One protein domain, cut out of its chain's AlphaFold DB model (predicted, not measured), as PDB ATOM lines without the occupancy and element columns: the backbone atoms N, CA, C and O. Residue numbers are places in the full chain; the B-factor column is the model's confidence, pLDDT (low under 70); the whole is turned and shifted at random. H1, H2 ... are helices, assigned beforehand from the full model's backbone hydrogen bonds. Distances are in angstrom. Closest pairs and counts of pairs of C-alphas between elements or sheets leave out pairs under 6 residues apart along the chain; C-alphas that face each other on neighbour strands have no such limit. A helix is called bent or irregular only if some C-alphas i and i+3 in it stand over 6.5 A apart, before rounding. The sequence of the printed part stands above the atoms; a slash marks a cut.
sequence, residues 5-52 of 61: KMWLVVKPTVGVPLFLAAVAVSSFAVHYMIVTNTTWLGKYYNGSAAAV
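Overview. This is residues 5 to 52 of the 61 residues of the protein "Antenna pigment protein alpha chain" of Bieblia vinaykumarii (UniProt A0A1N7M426). One long helix, H2, makes most of the length of a thin rod, with a single short helix, H1, before its first end and two more, H3 and H4, beyond its other end. H3 turns off from the end of H2 at a corner, and H4 follows as a small last turn. The printed part has 48 residues with four named helices, in the order H1, H2, H3, H4, and no named strand; its class is all helix. It is extended, with a radius of gyration of the C-alphas of 18.4 A and spans of 60 by 16 by 14 A.

Along the chain. H2 holds residues 12 to 37 and measures 36.9 A, from C-alpha 12 at (23.537, -19.112, 47.708) to C-alpha 37 at (41.505, -51.320, 47.087). It is neither bent nor irregular, but only just: C-alphas 13 and 16 are 6.1 A apart. H1, residues 5 to 8, measures 5.5 A. H3, residues 39 to 45, measures 10.6 A. H4, residues 49 to 52, measures 5.1 A and ends with C-alpha 52 at (64.793, -51.805, 40.754).

Arrangement. H2 touches H3 with residues 34 to 35 alone; they only just touch, with 3 pairs of C-alphas within 8 A, and touch only at the corner. Their closest C-alphas, those of Val 35 and Leu 41, are 5.9 A apart. Their lines stand at 71 degrees, only just about perpendicular. H1 and H2 meet only through their link. H3 and H4 are close but not clearly touching, the closest C-alphas being those of Lys 43 and Ala 50 at 7.2 A. H4 is apart from H2. H1 is apart from H3 and H4. Of the O i to N i+4 pairs, 21 of 22 in H2 and 2 of 3 in H3 are within hydrogen-bond range; H1 and H4 are too short for such a pair.

Size, cuts and confidence. The C-alphas of Leu 8 and Val 52, the two farthest apart, are 60.1 A apart. The printed part has no cut, and its three links are tight. Residues 17 to 30 of H2 stand free. The mean pLDDT of the printed part is 87.9, and residues 48 to 52 are under 70.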
ATOM      1  N   LYS A   5      16.055 -21.081  39.625       91.88
ATOM      2  CA  LYS A   5      15.079 -20.788  40.689       91.88
ATOM      3  C   LYS A   5      15.372 -21.492  42.023       91.88
ATOM      4  O   LYS A   5      14.788 -21.109  43.029       91.88
ATOM      5  N   MET A   6      16.278 -22.474  42.065       93.00
ATOM      6  CA  MET A   6      16.641 -23.187  43.300       93.00
ATOM      7  C   MET A   6      17.228 -22.238  44.364       93.00
ATOM      8  O   MET A   6      16.997 -22.415  45.558       93.00
ATOM      9  N   TRP A   7      17.854 -21.135  43.941       91.06
ATOM     10  CA  TRP A   7      18.385 -20.104  44.840       91.06
ATOM     11  C   TRP A   7      17.325 -19.209  45.506       91.06
ATOM     12  O   TRP A   7      17.655 -18.427  46.394       91.06
ATOM     13  N   LEU A   8      16.051 -19.322  45.107       92.00
ATOM     14  CA  LEU A   8      14.937 -18.668  45.805       92.00
ATOM     15  C   LEU A   8      14.538 -19.420  47.082       92.00
ATOM     16  O   LEU A   8      13.933 -18.832  47.972       92.00
ATOM     17  N   VAL A   9      14.875 -20.712  47.169       92.25
ATOM     18  CA  VAL A   9      14.547 -21.583  48.310       92.25
ATOM     19  C   VAL A   9      15.784 -22.017  49.100       92.25
ATOM     20  O   VAL A   9      15.683 -22.298  50.290       92.25
ATOM     21  N   VAL A  10      16.968 -22.002  48.481       91.06
ATOM     22  CA  VAL A  10      18.256 -22.253  49.141       91.06
ATOM     23  C   VAL A  10      19.118 -21.000  49.054       91.06
ATOM     24  O   VAL A  10      19.325 -20.461  47.974       91.06
ATOM     25  N   LYS A  11      19.660 -20.525  50.181       92.81
ATOM     26  CA  LYS A  11      20.542 -19.347  50.176       92.81
ATOM     27  C   LYS A  11      21.870 -19.663  49.461       92.81
ATOM     28  O   LYS A  11      22.560 -20.590  49.896       92.81
ATOM     29  N   PRO A  12      22.294 -18.874  48.452       91.75
ATOM     30  CA  PRO A  12      23.537 -19.112  47.708       91.75
ATOM     31  C   PRO A  12      24.790 -19.190  48.576       91.75
ATOM     32  O   PRO A  12      25.614 -20.079  48.386       91.75
ATOM     33  N   THR A  13      24.898 -18.313  49.577       92.81
ATOM     34  CA  THR A  13      26.061 -18.215  50.473       92.81
ATOM     35  C   THR A  13      26.325 -19.491  51.274       92.81
ATOM     36  O   THR A  13      27.451 -19.705  51.696       92.81
ATOM     37  N   VAL A  14      25.321 -20.349  51.479       94.38
ATOM     38  CA  VAL A  14      25.488 -21.634  52.185       94.38
ATOM     39  C   VAL A  14      25.400 -22.807  51.212       94.38
ATOM     40  O   VAL A  14      26.205 -23.731  51.293       94.38
ATOM     41  N   GLY A  15      24.470 -22.762  50.255       92.00
ATOM     42  CA  GLY A  15      24.266 -23.856  49.308       92.00
ATOM     43  C   GLY A  15      25.426 -24.046  48.330       92.00
ATOM     44  O   GLY A  15      25.793 -25.187  48.066       92.00
ATOM     45  N   VAL A  16      26.041 -22.966  47.825       95.00
ATOM     46  CA  VAL A  16      27.195 -23.081  46.912       95.00
ATOM     47  C   VAL A  16      28.414 -23.665  47.635       95.00
ATOM     48  O   VAL A  16      28.945 -24.660  47.138       95.00
ATOM     49  N   PRO A  17      28.846 -23.145  48.805       95.50
ATOM     50  CA  PRO A  17      29.967 -23.751  49.521       95.50
ATOM     51  C   PRO A  17      29.699 -25.197  49.935       95.50
ATOM     52  O   PRO A  17      30.577 -26.036  49.775       95.50
ATOM     53  N   LEU A  18      28.484 -25.515  50.401       95.94
ATOM     54  CA  LEU A  18      28.122 -26.883  50.780       95.94
ATOM     55  C   LEU A  18      28.178 -27.842  49.584       95.94
ATOM     56  O   LEU A  18      28.703 -28.946  49.711       95.94
ATOM     57  N   PHE A  19      27.679 -27.420  48.420       95.00
ATOM     58  CA  PHE A  19      27.738 -28.220  47.199       95.00
ATOM     59  C   PHE A  19      29.184 -28.496  46.777       95.00
ATOM     60  O   PHE A  19      29.551 -29.647  46.547       95.00
ATOM     61  N   LEU A  20      30.027 -27.461  46.730       96.62
ATOM     62  CA  LEU A  20      31.435 -27.622  46.365       96.62
ATOM     63  C   LEU A  20      32.197 -28.478  47.384       96.62
ATOM     64  O   LEU A  20      33.007 -29.313  46.988       96.62
ATOM     65  N   ALA A  21      31.899 -28.336  48.677       97.12
ATOM     66  CA  ALA A  21      32.476 -29.175  49.721       97.12
ATOM     67  C   ALA A  21      32.077 -30.649  49.553       97.12
ATOM     68  O   ALA A  21      32.937 -31.525  49.602       97.12
ATOM     69  N   ALA A  22      30.801 -30.934  49.287       97.00
ATOM     70  CA  ALA A  22      30.332 -32.297  49.041       97.00
ATOM     71  C   ALA A  22      31.014 -32.928  47.812       97.00
ATOM     72  O   ALA A  22      31.411 -34.095  47.843       97.00
ATOM     73  N   VAL A  23      31.217 -32.151  46.745       97.69
ATOM     74  CA  VAL A  23      31.948 -32.604  45.552       97.69
ATOM     75  C   VAL A  23      33.422 -32.870  45.875       97.69
ATOM     76  O   VAL A  23      33.957 -33.904  45.481       97.69
ATOM     77  N   ALA A  24      34.075 -31.994  46.642       97.50
ATOM     78  CA  ALA A  24      35.467 -32.185  47.043       97.50
ATOM     79  C   ALA A  24      35.653 -33.445  47.905       97.50
ATOM     80  O   ALA A  24      36.528 -34.265  47.624       97.50
ATOM     81  N   VAL A  25      34.796 -33.637  48.913       97.94
ATOM     82  CA  VAL A  25      34.840 -34.807  49.804       97.94
ATOM     83  C   VAL A  25      34.560 -36.095  49.036       97.94
ATOM     84  O   VAL A  25      35.282 -37.074  49.209       97.94
ATOM     85  N   SER A  26      33.550 -36.108  48.163       97.31
ATOM     86  CA  SER A  26      33.231 -37.301  47.370       97.31
ATOM     87  C   SER A  26      34.344 -37.657  46.381       97.31
ATOM     88  O   SER A  26      34.718 -38.824  46.294       97.31
ATOM     89  N   SER A  27      34.942 -36.669  45.705       97.56
ATOM     90  CA  SER A  27      36.104 -36.891  44.838       97.56
ATOM     91  C   SER A  27      37.272 -37.499  45.614       97.56
ATOM     92  O   SER A  27      37.823 -38.522  45.203       97.56
ATOM     93  N   PHE A  28      37.610 -36.931  46.774       96.44
ATOM     94  CA  PHE A  28      38.678 -37.459  47.617       96.44
ATOM     95  C   PHE A  28      38.386 -38.886  48.096       96.44
ATOM     96  O   PHE A  28      39.259 -39.744  48.013       96.44
ATOM     97  N   ALA A  29      37.156 -39.167  48.533       96.94
ATOM     98  CA  ALA A  29      36.760 -40.497  48.987       96.94
ATOM     99  C   ALA A  29      36.915 -41.555  47.885       96.94
ATOM    100  O   ALA A  29      37.444 -42.634  48.142       96.94
ATOM    101  N   VAL A  30      36.516 -41.241  46.647       96.38
ATOM    102  CA  VAL A  30      36.700 -42.152  45.507       96.38
ATOM    103  C   VAL A  30      38.185 -42.409  45.247       96.38
ATOM    104  O   VAL A  30      38.584 -43.564  45.120       96.38
ATOM    105  N   HIS A  31      39.019 -41.366  45.228       92.56
ATOM    106  CA  HIS A  31      40.463 -41.528  45.028       92.56
ATOM    107  C   HIS A  31      41.102 -42.357  46.142       92.56
ATOM    108  O   HIS A  31      41.869 -43.275  45.856       92.56
ATOM    109  N   TYR A  32      40.743 -42.083  47.396       93.94
ATOM    110  CA  TYR A  32      41.211 -42.846  48.545       93.94
ATOM    111  C   TYR A  32      40.866 -44.332  48.401       93.94
ATOM    112  O   TYR A  32      41.749 -45.181  48.495       93.94
ATOM    113  N   MET A  33      39.612 -44.649  48.069       93.94
ATOM    114  CA  MET A  33      39.173 -46.034  47.905       93.94
ATOM    115  C   MET A  33      39.881 -46.748  46.751       93.94
ATOM    116  O   MET A  33      40.183 -47.934  46.879       93.94
ATOM    117  N   ILE A  34      40.173 -46.061  45.643       93.50
ATOM    118  CA  ILE A  34      40.932 -46.651  44.531       93.50
ATOM    119  C   ILE A  34      42.375 -46.928  44.969       93.50
ATOM    120  O   ILE A  34      42.885 -48.013  44.697       93.50
ATOM    121  N   VAL A  35      43.017 -46.003  45.687       90.50
ATOM    122  CA  VAL A  35      44.383 -46.201  46.202       90.50
ATOM    123  C   VAL A  35      44.455 -47.401  47.148       90.50
ATOM    124  O   VAL A  35      45.399 -48.179  47.059       90.50
ATOM    125  N   THR A  36      43.466 -47.591  48.025       88.25
ATOM    126  CA  THR A  36      43.508 -48.664  49.030       88.25
ATOM    127  C   THR A  36      43.042 -50.024  48.514       88.25
ATOM    128  O   THR A  36      43.494 -51.045  49.020       88.25
ATOM    129  N   ASN A  37      42.125 -50.067  47.542       88.25
ATOM    130  CA  ASN A  37      41.505 -51.320  47.087       88.25
ATOM    131  C   ASN A  37      42.037 -51.817  45.739       88.25
ATOM    132  O   ASN A  37      41.649 -52.896  45.293       88.25
ATOM    133  N   THR A  38      42.904 -51.059  45.062       87.44
ATOM    134  CA  THR A  38      43.461 -51.467  43.768       87.44
ATOM    135  C   THR A  38      44.981 -51.545  43.809       87.44
ATOM    136  O   THR A  38      45.664 -50.686  44.357       87.44
ATOM    137  N   THR A  39      45.539 -52.592  43.206       80.62
ATOM    138  CA  THR A  39      46.987 -52.857  43.239       80.62
ATOM    139  C   THR A  39      47.760 -52.123  42.144       80.62
ATOM    140  O   THR A  39      48.983 -52.015  42.219       80.62
ATOM    141  N   TRP A  40      47.076 -51.617  41.114       83.62
ATOM    142  CA  TRP A  40      47.713 -50.940  39.984       83.62
ATOM    143  C   TRP A  40      48.065 -49.484  40.301       83.62
ATOM    144  O   TRP A  40      49.108 -49.012  39.856       83.62
ATOM    145  N   LEU A  41      47.249 -48.780  41.095       83.81
ATOM    146  CA  LEU A  41      47.464 -47.357  41.364       83.81
ATOM    147  C   LEU A  41      48.668 -47.127  42.291       83.81
ATOM    148  O   LEU A  41      49.460 -46.218  42.059       83.81
ATOM    149  N   GLY A  42      48.879 -48.007  43.275       81.06
ATOM    150  CA  GLY A  42      50.107 -48.014  44.079       81.06
ATOM    151  C   GLY A  42      51.357 -48.272  43.231       81.06
ATOM    152  O   GLY A  42      52.340 -47.548  43.351       81.06
ATOM    153  N   LYS A  43      51.299 -49.238  42.299       80.50
ATOM    154  CA  LYS A  43      52.392 -49.505  41.343       80.50
ATOM    155  C   LYS A  43      52.663 -48.315  40.420       80.50
ATOM    156  O   LYS A  43      53.817 -48.023  40.137       80.50
ATOM    157  N   TYR A  44      51.614 -47.621  39.979       82.38
ATOM    158  CA  TYR A  44      51.728 -46.411  39.168       82.38
ATOM    159  C   TYR A  44      52.452 -45.285  39.924       82.38
ATOM    160  O   TYR A  44      53.382 -44.695  39.381       82.38
ATOM    161  N   TYR A  45      52.093 -45.030  41.188       83.12
ATOM    162  CA  TYR A  45      52.755 -44.004  42.002       83.12
ATOM    163  C   TYR A  45      54.167 -44.383  42.461       83.12
ATOM    164  O   TYR A  45      55.006 -43.498  42.600       83.12
ATOM    165  N   ASN A  46      54.462 -45.674  42.641       82.06
ATOM    166  CA  ASN A  46      55.819 -46.152  42.935       82.06
ATOM    167  C   ASN A  46      56.781 -45.974  41.737       82.06
ATOM    168  O   ASN A  46      57.996 -46.118  41.879       82.06
ATOM    169  N   GLY A  47      56.258 -45.660  40.545       73.62
ATOM    170  CA  GLY A  47      57.047 -45.452  39.335       73.62
ATOM    171  C   GLY A  47      57.923 -46.664  38.993       73.62
ATOM    172  O   GLY A  47      57.565 -47.813  39.249       73.62
ATOM    173  N   SER A  48      59.111 -46.423  38.434       63.03
ATOM    174  CA  SER A  48      60.053 -47.493  38.069       63.03
ATOM    175  C   SER A  48      60.775 -48.137  39.267       63.03
ATOM    176  O   SER A  48      61.600 -49.023  39.052       63.03
ATOM    177  N   ALA A  49      60.494 -47.744  40.519       59.53
ATOM    178  CA  ALA A  49      61.151 -48.329  41.695       59.53
ATOM    179  C   ALA A  49      60.828 -49.828  41.863       59.53
ATOM    180  O   ALA A  49      61.696 -50.603  42.248       59.53
ATOM    181  N   ALA A  50      59.638 -50.273  41.436       57.47
ATOM    182  CA  ALA A  50      59.298 -51.699  41.391       57.47
ATOM    183  C   ALA A  50      60.135 -52.508  40.373       57.47
ATOM    184  O   ALA A  50      60.192 -53.729  40.471       57.47
ATOM    185  N   ALA A  51      60.784 -51.852  39.402       57.75
ATOM    186  CA  ALA A  51      61.721 -52.500  38.480       57.75
ATOM    187  C   ALA A  51      63.157 -52.574  39.039       57.75
ATOM    188  O   ALA A  51      63.969 -53.325  38.508       57.75
ATOM    189  N   VAL A  52      63.470 -51.818  40.101       57.12
ATOM    190  CA  VAL A  52      64.793 -51.805  40.754       57.12
ATOM    191  C   VAL A  52      64.869 -52.826  41.903       57.12
ATOM    192  O   VAL A  52      65.951 -53.315  42.202       57.12
TER     193      VAL A  52